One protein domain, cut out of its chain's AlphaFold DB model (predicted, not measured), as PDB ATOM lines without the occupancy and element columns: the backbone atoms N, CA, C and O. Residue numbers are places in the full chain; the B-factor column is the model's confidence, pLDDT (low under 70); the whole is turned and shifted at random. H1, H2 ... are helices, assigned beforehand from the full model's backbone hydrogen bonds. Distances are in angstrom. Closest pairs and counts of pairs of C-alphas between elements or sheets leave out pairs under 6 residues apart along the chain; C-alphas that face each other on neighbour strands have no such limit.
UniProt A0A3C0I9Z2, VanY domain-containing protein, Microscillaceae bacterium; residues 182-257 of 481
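Overview. This is residues 182 to 257 of the 481 residues of the protein "VanY domain-containing protein" of Microscillaceae bacterium (UniProt A0A3C0I9Z2). Four helices zigzag along a rod: H1 and H3 run one way, one farther along than the other, while the shorter H2 folds back between them and H4 folds back beside the last part of H3. The 76 printed residues hold H1, H2, H3, H4 in that order and no named strand, class all helix. The whole is only just loose, close to compact (radius of gyration of the C-alphas 14.1 A), spanning 49 by 22 by 16 A.

Along the chain. H1, residues 184 to 200, begins at C-alpha (310.943, 240.429, 151.128) and is 25.3 A long. H2 is residues 204 to 213; H3, residues 220 to 236, is 24.4 A long. H4, residues 241 to 250, ends at (314.728, 247.018, 183.322).

Arrangement. H1, H2 and H3 form an up and down bundle, each running against the one before. H1, with residues 191 to 198 alone, touches H2 (C-alphas of Ile 198 and Ser 206, the closest, 6.5 A; shallow tilt of 8 degrees). H2 touches H3 (Val 204 and Leu 227, closest C-alphas, 5.5 A; 25 degrees). H3, with residues 231 to 235 alone, touches H4 (Ile 235 and Ala 243, closest C-alphas, 6.1 A). H4 is apart from H1 and H2. Every O i to N i+4 pair is within hydrogen-bond range in H2, H3 and H4; in H1, 11 of 13.

Size, cuts and confidence. The C-alphas of Asp 183 and Val 241, the two farthest apart, are 48.6 A apart. The printed part has no cut, no link is long, and no printed residue is under 70 in pLDDT.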
ATOM      1  N   GLN A 182     316.693 243.683 148.761       92.75
ATOM      2  CA  GLN A 182     315.370 244.241 149.072       92.75
ATOM      3  C   GLN A 182     314.220 243.244 148.866       92.75
ATOM      4  O   GLN A 182     313.065 243.594 149.100       92.75
ATOM      5  N   ASP A 183     314.509 242.016 148.425       93.06
ATOM      6  CA  ASP A 183     313.488 240.984 148.257       93.06
ATOM      7  C   ASP A 183     312.895 240.622 149.635       93.06
ATOM      8  O   ASP A 183     313.655 240.247 150.535       93.06
ATOM      9  N   PRO A 184     311.566 240.713 149.838       92.25
ATOM     10  CA  PRO A 184     310.943 240.429 151.128       92.25
ATOM     11  C   PRO A 184     311.289 239.050 151.702       92.25
ATOM     12  O   PRO A 184     311.438 238.922 152.919       92.25
ATOM     13  N   ALA A 185     311.445 238.027 150.853       90.75
ATOM     14  CA  ALA A 185     311.826 236.692 151.304       90.75
ATOM     15  C   ALA A 185     313.254 236.688 151.864       90.75
ATOM     16  O   ALA A 185     313.508 236.103 152.913       90.75
ATOM     17  N   ILE A 186     314.170 237.408 151.213       93.44
ATOM     18  CA  ILE A 186     315.575 237.512 151.617       93.44
ATOM     19  C   ILE A 186     315.736 238.376 152.868       93.44
ATOM     20  O   ILE A 186     316.439 237.990 153.804       93.44
ATOM     21  N   VAL A 187     315.033 239.509 152.931       92.06
ATOM     22  CA  VAL A 187     315.013 240.392 154.106       92.06
ATOM     23  C   VAL A 187     314.524 239.638 155.347       92.06
ATOM     24  O   VAL A 187     315.069 239.825 156.434       92.06
ATOM     25  N   ALA A 188     313.547 238.739 155.192       93.44
ATOM     26  CA  ALA A 188     313.025 237.928 156.287       93.44
ATOM     27  C   ALA A 188     313.979 236.809 156.756       93.44
ATOM     28  O   ALA A 188     313.852 236.355 157.896       93.44
ATOM     29  N   LEU A 189     314.946 236.374 155.936       94.62
ATOM     30  CA  LEU A 189     315.850 235.269 156.287       94.62
ATOM     31  C   LEU A 189     316.855 235.646 157.378       94.62
ATOM     32  O   LEU A 189     317.089 234.851 158.285       94.62
ATOM     33  N   LYS A 190     317.448 236.847 157.335       94.38
ATOM     34  CA  LYS A 190     318.461 237.245 158.332       94.38
ATOM     35  C   LYS A 190     317.944 237.153 159.779       94.38
ATOM     36  O   LYS A 190     318.589 236.459 160.569       94.38
ATOM     37  N   PRO A 191     316.795 237.753 160.151       96.50
ATOM     38  CA  PRO A 191     316.256 237.585 161.498       96.50
ATOM     39  C   PRO A 191     315.874 236.129 161.804       96.50
ATOM     40  O   PRO A 191     316.098 235.680 162.922       96.50
ATOM     41  N   GLN A 192     315.377 235.342 160.842       96.12
ATOM     42  CA  GLN A 192     315.102 233.913 161.076       96.12
ATOM     43  C   GLN A 192     316.366 233.136 161.474       96.12
ATOM     44  O   GLN A 192     316.353 232.382 162.444       96.12
ATOM     45  N   LEU A 193     317.476 233.358 160.768       95.88
ATOM     46  CA  LEU A 193     318.749 232.679 161.020       95.88
ATOM     47  C   LEU A 193     319.353 233.060 162.376       95.88
ATOM     48  O   LEU A 193     319.796 232.186 163.121       95.88
ATOM     49  N   VAL A 194     319.360 234.354 162.712       96.88
ATOM     50  CA  VAL A 194     319.861 234.833 164.014       96.88
ATOM     51  C   VAL A 194     318.975 234.308 165.149       96.88
ATOM     52  O   VAL A 194     319.476 233.896 166.193       96.88
ATOM     53  N   PHE A 195     317.658 234.263 164.939       97.44
ATOM     54  CA  PHE A 195     316.722 233.709 165.908       97.44
ATOM     55  C   PHE A 195     316.985 232.224 166.196       97.44
ATOM     56  O   PHE A 195     317.053 231.836 167.362       97.44
ATOM     57  N   GLU A 196     317.215 231.397 165.174       95.50
ATOM     58  CA  GLU A 196     317.552 229.980 165.373       95.50
ATOM     59  C   GLU A 196     318.869 229.793 166.151       95.50
ATOM     60  O   GLU A 196     318.961 228.913 167.009       95.50
ATOM     61  N   GLN A 197     319.863 230.668 165.957       95.31
ATOM     62  CA  GLN A 197     321.080 230.669 166.784       95.31
ATOM     63  C   GLN A 197     320.779 230.988 168.256       95.31
ATOM     64  O   GLN A 197     321.299 230.322 169.155       95.31
ATOM     65  N   ILE A 198     319.905 231.969 168.518       97.44
ATOM     66  CA  ILE A 198     319.459 232.311 169.876       97.44
ATOM     67  C   ILE A 198     318.727 231.132 170.520       97.44
ATOM     68  O   ILE A 198     318.968 230.846 171.690       97.44
ATOM     69  N   ARG A 199     317.875 230.410 169.783       96.12
ATOM     70  CA  ARG A 199     317.166 229.236 170.320       96.12
ATOM     71  C   ARG A 199     318.111 228.122 170.758       96.12
ATOM     72  O   ARG A 199     317.830 227.449 171.745       96.12
ATOM     73  N   GLN A 200     319.219 227.932 170.043       95.38
ATOM     74  CA  GLN A 200     320.217 226.916 170.380       95.38
ATOM     75  C   GLN A 200     321.063 227.308 171.595       95.38
ATOM     76  O   GLN A 200     321.385 226.456 172.422       95.38
ATOM     77  N   LYS A 201     321.439 228.587 171.705       95.94
ATOM     78  CA  LYS A 201     322.277 229.097 172.796       95.94
ATOM     79  C   LYS A 201     321.812 230.492 173.232       95.94
ATOM     80  O   LYS A 201     322.418 231.496 172.840       95.94
ATOM     81  N   PRO A 202     320.743 230.571 174.036       96.75
ATOM     82  CA  PRO A 202     320.181 231.849 174.429       96.75
ATOM     83  C   PRO A 202     321.112 232.549 175.418       96.75
ATOM     84  O   PRO A 202     321.659 231.936 176.331       96.75
ATOM     85  N   THR A 203     321.310 233.850 175.224       97.00
ATOM     86  CA  THR A 203     322.016 234.712 176.174       97.00
ATOM     87  C   THR A 203     321.319 236.064 176.214       97.00
ATOM     88  O   THR A 203     320.727 236.482 175.221       97.00
ATOM     89  N   VAL A 204     321.421 236.777 177.337       96.50
ATOM     90  CA  VAL A 204     320.889 238.147 177.447       96.50
ATOM     91  C   VAL A 204     321.443 239.032 176.323       96.50
ATOM     92  O   VAL A 204     320.673 239.682 175.625       96.50
ATOM     93  N   LEU A 205     322.757 238.965 176.081       97.19
ATOM     94  CA  LEU A 205     323.436 239.772 175.067       97.19
ATOM     95  C   LEU A 205     322.953 239.470 173.638       97.19
ATOM     96  O   LEU A 205     322.709 240.394 172.869       97.19
ATOM     97  N   SER A 206     322.800 238.192 173.273       97.44
ATOM     98  CA  SER A 206     322.338 237.823 171.927       97.44
ATOM     99  C   SER A 206     320.883 238.225 171.681       97.44
ATOM    100  O   SER A 206     320.556 238.688 170.590       97.44
ATOM    101  N   CYS A 207     320.020 238.121 172.695       98.00
ATOM    102  CA  CYS A 207     318.639 238.589 172.603       98.00
ATOM    103  C   CYS A 207     318.549 240.119 172.483       98.00
ATOM    104  O   CYS A 207     317.766 240.621 171.681       98.00
ATOM    105  N   GLU A 208     319.348 240.864 173.252       97.44
ATOM    106  CA  GLU A 208     319.396 242.330 173.168       97.44
ATOM    107  C   GLU A 208     319.888 242.805 171.799       97.44
ATOM    108  O   GLU A 208     319.266 243.684 171.206       97.44
ATOM    109  N   ALA A 209     320.942 242.179 171.263       97.75
ATOM    110  CA  ALA A 209     321.439 242.469 169.920       97.75
ATOM    111  C   ALA A 209     320.363 242.211 168.850       97.75
ATOM    112  O   ALA A 209     320.121 243.060 167.995       97.75
ATOM    113  N   PHE A 210     319.644 241.086 168.940       98.31
ATOM    114  CA  PHE A 210     318.539 240.800 168.025       98.31
ATOM    115  C   PHE A 210     317.439 241.857 168.091       98.31
ATOM    116  O   PHE A 210     316.953 242.301 167.058       98.31
ATOM    117  N   LEU A 211     317.017 242.257 169.291       97.62
ATOM    118  CA  LEU A 211     315.943 243.239 169.448       97.62
ATOM    119  C   LEU A 211     316.368 244.644 169.005       97.62
ATOM    120  O   LEU A 211     315.508 245.412 168.585       97.62
ATOM    121  N   ALA A 212     317.661 244.971 169.067       97.56
ATOM    122  CA  ALA A 212     318.193 246.219 168.526       97.56
ATOM    123  C   ALA A 212     318.130 246.245 166.989       97.56
ATOM    124  O   ALA A 212     317.660 247.227 166.413       97.56
ATOM    125  N   ASP A 213     318.533 245.153 166.338       95.56
ATOM    126  CA  ASP A 213     318.642 245.085 164.875       95.56
ATOM    127  C   ASP A 213     317.321 244.690 164.185       95.56
ATOM    128  O   ASP A 213     317.063 245.071 163.042       95.56
ATOM    129  N   PHE A 214     316.460 243.932 164.874       96.31
ATOM    130  CA  PHE A 214     315.287 243.256 164.305       96.31
ATOM    131  C   PHE A 214     314.008 243.459 165.133       96.31
ATOM    132  O   PHE A 214     313.150 242.578 165.187       96.31
ATOM    133  N   ALA A 215     313.835 244.632 165.752       94.94
ATOM    134  CA  ALA A 215     312.678 244.949 166.604       94.94
ATOM    135  C   ALA A 215     311.304 244.693 165.949       94.94
ATOM    136  O   ALA A 215     310.339 244.383 166.642       94.94
ATOM    137  N   GLN A 216     311.210 244.843 164.622       94.56
ATOM    138  CA  GLN A 216     309.971 244.675 163.847       94.56
ATOM    139  C   GLN A 216     309.814 243.271 163.240       94.56
ATOM    140  O   GLN A 216     308.835 243.006 162.543       94.56
ATOM    141  N   ALA A 217     310.777 242.371 163.458       95.44
ATOM    142  CA  ALA A 217     310.704 241.019 162.926       95.44
ATOM    143  C   ALA A 217     309.642 240.190 163.679       95.44
ATOM    144  O   ALA A 217     309.480 240.365 164.890       95.44
ATOM    145  N   PRO A 218     308.954 239.237 163.019       96.19
ATOM    146  CA  PRO A 218     307.941 238.392 163.664       96.19
ATOM    147  C   PRO A 218     308.429 237.657 164.926       96.19
ATOM    148  O   PRO A 218     307.649 237.389 165.836       96.19
ATOM    149  N   GLN A 219     309.728 237.356 164.996       97.50
ATOM    150  CA  GLN A 219     310.377 236.651 166.101       97.50
ATOM    151  C   GLN A 219     310.657 237.550 167.313       97.50
ATOM    152  O   GLN A 219     310.938 237.032 168.392       97.50
ATOM    153  N   ALA A 220     310.582 238.881 167.176       97.38
ATOM    154  CA  ALA A 220     310.960 239.822 168.233       97.38
ATOM    155  C   ALA A 220     310.186 239.576 169.536       97.38
ATOM    156  O   ALA A 220     310.766 239.605 170.621       97.38
ATOM    157  N   THR A 221     308.895 239.248 169.441       96.94
ATOM    158  CA  THR A 221     308.076 238.908 170.612       96.94
ATOM    159  C   THR A 221     308.620 237.687 171.350       96.94
ATOM    160  O   THR A 221     308.727 237.712 172.573       96.94
ATOM    161  N   GLU A 222     308.997 236.628 170.633       97.75
ATOM    162  CA  GLU A 222     309.532 235.409 171.246       97.75
ATOM    163  C   GLU A 222     310.938 235.633 171.813       97.75
ATOM    164  O   GLU A 222     311.215 235.237 172.945       97.75
ATOM    165  N   VAL A 223     311.800 236.358 171.095       98.25
ATOM    166  CA  VAL A 223     313.131 236.746 171.593       98.25
ATOM    167  C   VAL A 223     313.023 237.572 172.873       98.25
ATOM    168  O   VAL A 223     313.795 237.360 173.806       98.25
ATOM    169  N   LYS A 224     312.027 238.459 172.971       97.88
ATOM    170  CA  LYS A 224     311.745 239.224 174.189       97.88
ATOM    171  C   LYS A 224     311.349 238.313 175.363       97.88
ATOM    172  O   LYS A 224     311.812 238.534 176.478       97.88
ATOM    173  N   GLN A 225     310.591 237.240 175.124       97.75
ATOM    174  CA  GLN A 225     310.296 236.240 176.164       97.75
ATOM    175  C   GLN A 225     311.537 235.441 176.587       97.75
ATOM    176  O   GLN A 225     311.729 235.183 177.777       97.75
ATOM    177  N   ILE A 226     312.402 235.076 175.633       98.06
ATOM    178  CA  ILE A 226     313.683 234.414 175.923       98.06
ATOM    179  C   ILE A 226     314.560 235.338 176.774       98.06
ATOM    180  O   ILE A 226     315.040 234.912 177.821       98.06
ATOM    181  N   LEU A 227     314.701 236.611 176.390       98.31
ATOM    182  CA  LEU A 227     315.443 237.626 177.143       98.31
ATOM    183  C   LEU A 227     315.014 237.677 178.614       98.31
ATOM    184  O   LEU A 227     315.863 237.609 179.500       98.31
ATOM    185  N   TYR A 228     313.710 237.749 178.880       98.12
ATOM    186  CA  TYR A 228     313.187 237.790 180.248       98.12
ATOM    187  C   TYR A 228     313.557 236.564 181.063       98.12
ATOM    188  O   TYR A 228     313.976 236.686 182.215       98.12
ATOM    189  N   ARG A 229     313.427 235.379 180.460       97.62
ATOM    190  CA  ARG A 229     313.772 234.121 181.114       97.62
ATOM    191  C   ARG A 229     315.260 234.062 181.446       97.62
ATOM    192  O   ARG A 229     315.589 233.782 182.595       97.62
ATOM    193  N   GLU A 230     316.135 234.350 180.485       97.69
ATOM    194  CA  GLU A 230     317.587 234.280 180.694       97.69
ATOM    195  C   GLU A 230     318.065 235.332 181.708       97.69
ATOM    196  O   GLU A 230     318.866 235.027 182.594       97.69
ATOM    197  N   ALA A 231     317.531 236.557 181.642       97.56
ATOM    198  CA  ALA A 231     317.858 237.613 182.599       97.56
ATOM    199  C   ALA A 231     317.431 237.240 184.030       97.56
ATOM    200  O   ALA A 231     318.203 237.419 184.971       97.56
ATOM    201  N   PHE A 232     316.233 236.671 184.197       97.69
ATOM    202  CA  PHE A 232     315.751 236.215 185.502       97.69
ATOM    203  C   PHE A 232     316.543 235.009 186.035       97.69
ATOM    204  O   PHE A 232     316.840 234.927 187.226       97.69
ATOM    205  N   GLN A 233     316.920 234.064 185.169       96.12
ATOM    206  CA  GLN A 233     317.747 232.921 185.565       96.12
ATOM    207  C   GLN A 233     319.148 233.352 186.007       96.12
ATOM    208  O   GLN A 233     319.669 232.802 186.974       96.12
ATOM    209  N   SER A 234     319.737 234.354 185.348       94.69
ATOM    210  CA  SER A 234     321.053 234.883 185.716       94.69
ATOM    211  C   SER A 234     321.073 235.445 187.140       94.69
ATOM    212  O   SER A 234     321.957 235.087 187.915       94.69
ATOM    213  N   ILE A 235     320.079 236.254 187.526       96.06
ATOM    214  CA  ILE A 235     320.009 236.809 188.890       96.06
ATOM    215  C   ILE A 235     319.665 235.746 189.945       96.06
ATOM    216  O   ILE A 235     320.086 235.859 191.090       96.06
ATOM    217  N   ALA A 236     318.949 234.679 189.576       93.00
ATOM    218  CA  ALA A 236     318.613 233.597 190.503       93.00
ATOM    219  C   ALA A 236     319.835 232.761 190.938       93.00
ATOM    220  O   ALA A 236     319.765 232.078 191.958       93.00
ATOM    221  N   GLN A 237     320.951 232.816 190.201       92.25
ATOM    222  CA  GLN A 237     322.203 232.144 190.576       92.25
ATOM    223  C   GLN A 237     322.936 232.851 191.727       92.25
ATOM    224  O   GLN A 237     323.690 232.213 192.459       92.25
ATOM    225  N   SER A 238     322.718 234.157 191.894       90.88
ATOM    226  CA  SER A 238     323.270 234.961 192.987       90.88
ATOM    227  C   SER A 238     322.198 235.954 193.458       90.88
ATOM    228  O   SER A 238     322.219 237.125 193.076       90.88
ATOM    229  N   PRO A 239     321.193 235.469 194.210       92.38
ATOM    230  CA  PRO A 239     320.014 236.259 194.534       92.38
ATOM    231  C   PRO A 239     320.354 237.390 195.511       92.38
ATOM    232  O   PRO A 239     320.943 237.159 196.565       92.38
ATOM    233  N   SER A 240     319.922 238.608 195.185       93.12
ATOM    234  CA  SER A 240     319.964 239.766 196.083       93.12
ATOM    235  C   SER A 240     318.767 240.679 195.827       93.12
ATOM    236  O   SER A 240     318.165 240.651 194.747       93.12
ATOM    237  N   VAL A 241     318.419 241.501 196.818       92.38
ATOM    238  CA  VAL A 241     317.333 242.482 196.684       92.38
ATOM    239  C   VAL A 241     317.635 243.445 195.532       92.38
ATOM    240  O   VAL A 241     316.775 243.674 194.684       92.38
ATOM    241  N   GLU A 242     318.871 243.932 195.443       95.31
ATOM    242  CA  GLU A 242     319.344 244.853 194.404       95.31
ATOM    243  C   GLU A 242     319.256 244.219 193.011       95.31
ATOM    244  O   GLU A 242     318.816 244.870 192.062       95.31
ATOM    245  N   ALA A 243     319.619 242.938 192.880       96.69
ATOM    246  CA  ALA A 243     319.568 242.221 191.609       96.69
ATOM    247  C   ALA A 243     318.125 242.077 191.086       96.69
ATOM    248  O   ALA A 243     317.853 242.369 189.916       96.69
ATOM    249  N   TYR A 244     317.176 241.692 191.948       97.50
ATOM    250  CA  TYR A 244     315.761 241.607 191.570       97.50
ATOM    251  C   TYR A 244     315.133 242.985 191.316       97.50
ATOM    252  O   TYR A 244     314.315 243.124 190.403       97.50
ATOM    253  N   GLN A 245     315.531 244.021 192.061       97.19
ATOM    254  CA  GLN A 245     315.097 245.399 191.804       97.19
ATOM    255  C   GLN A 245     315.593 245.909 190.446       97.19
ATOM    256  O   GLN A 245     314.810 246.488 189.692       97.19
ATOM    257  N   ALA A 246     316.856 245.652 190.094       97.44
ATOM    258  CA  ALA A 246     317.415 246.015 188.795       97.44
ATOM    259  C   ALA A 246     316.692 245.300 187.639       97.44
ATOM    260  O   ALA A 246     316.392 245.925 186.620       97.44
ATOM    261  N   PHE A 247     316.345 244.019 187.812       97.94
ATOM    262  CA  PHE A 247     315.525 243.278 186.848       97.94
ATOM    263  C   PHE A 247     314.148 243.918 186.652       97.94
ATOM    264  O   PHE A 247     313.747 244.150 185.517       97.94
ATOM    265  N   LEU A 248     313.448 244.259 187.738       97.88
ATOM    266  CA  LEU A 248     312.134 244.908 187.676       97.88
ATOM    267  C   LEU A 248     312.185 246.304 187.048       97.88
ATOM    268  O   LEU A 248     311.260 246.685 186.338       97.88
ATOM    269  N   ALA A 249     313.256 247.061 187.301       97.56
ATOM    270  CA  ALA A 249     313.456 248.372 186.697       97.56
ATOM    271  C   ALA A 249     313.684 248.269 185.181       97.56
ATOM    272  O   ALA A 249     313.193 249.105 184.426       97.56
ATOM    273  N   LYS A 250     314.415 247.239 184.737       96.69
ATOM    274  CA  LYS A 250     314.728 247.018 183.322       96.69
ATOM    275  C   LYS A 250     313.585 246.346 182.551       96.69
ATOM    276  O   LYS A 250     313.401 246.650 181.376       96.69
ATOM    277  N   PHE A 251     312.834 245.453 183.194       96.50
ATOM    278  CA  PHE A 251     311.796 244.624 182.571       96.50
ATOM    279  C   PHE A 251     310.491 244.609 183.395       96.50
ATOM    280  O   PHE A 251     310.080 243.554 183.895       96.50
ATOM    281  N   PRO A 252     309.818 245.761 183.569       95.69
ATOM    282  CA  PRO A 252     308.620 245.856 184.406       95.69
ATOM    283  C   PRO A 252     307.447 244.996 183.908       95.69
ATOM    284  O   PRO A 252     306.596 244.601 184.703       95.69
ATOM    285  N   GLU A 253     307.404 244.691 182.610       94.62
ATOM    286  CA  GLU A 253     306.372 243.892 181.951       94.62
ATOM    287  C   GLU A 253     306.732 242.402 181.794       94.62
ATOM    288  O   GLU A 253     305.989 241.652 181.157       94.62
ATOM    289  N   ALA A 254     307.873 241.955 182.331       96.62
ATOM    290  CA  ALA A 254     308.263 240.550 182.262       96.62
ATOM    291  C   ALA A 254     307.263 239.653 183.021       96.62
ATOM    292  O   ALA A 254     306.873 239.992 184.141       96.62
ATOM    293  N   PRO A 255     306.908 238.458 182.501       97.12
ATOM    294  CA  PRO A 255     306.065 237.498 183.224       97.12
ATOM    295  C   PRO A 255     306.605 237.115 184.612       97.12
ATOM    296  O   PRO A 255     305.850 236.750 185.506       97.12
ATOM    297  N   GLN A 256     307.921 237.212 184.807       97.12
ATOM    298  CA  GLN A 256     308.614 236.921 186.060       97.12
ATOM    299  C   GLN A 256     308.562 238.075 187.073       97.12
ATOM    300  O   GLN A 256     309.086 237.921 188.175       97.12
ATOM    301  N   ALA A 257     307.958 239.223 186.744       96.19
ATOM    302  CA  ALA A 257     307.949 240.391 187.621       96.19
ATOM    303  C   ALA A 257     307.336 240.087 188.999       96.19
ATOM    304  O   ALA A 257     307.895 240.483 190.019       96.19
TER     305      ALA A 257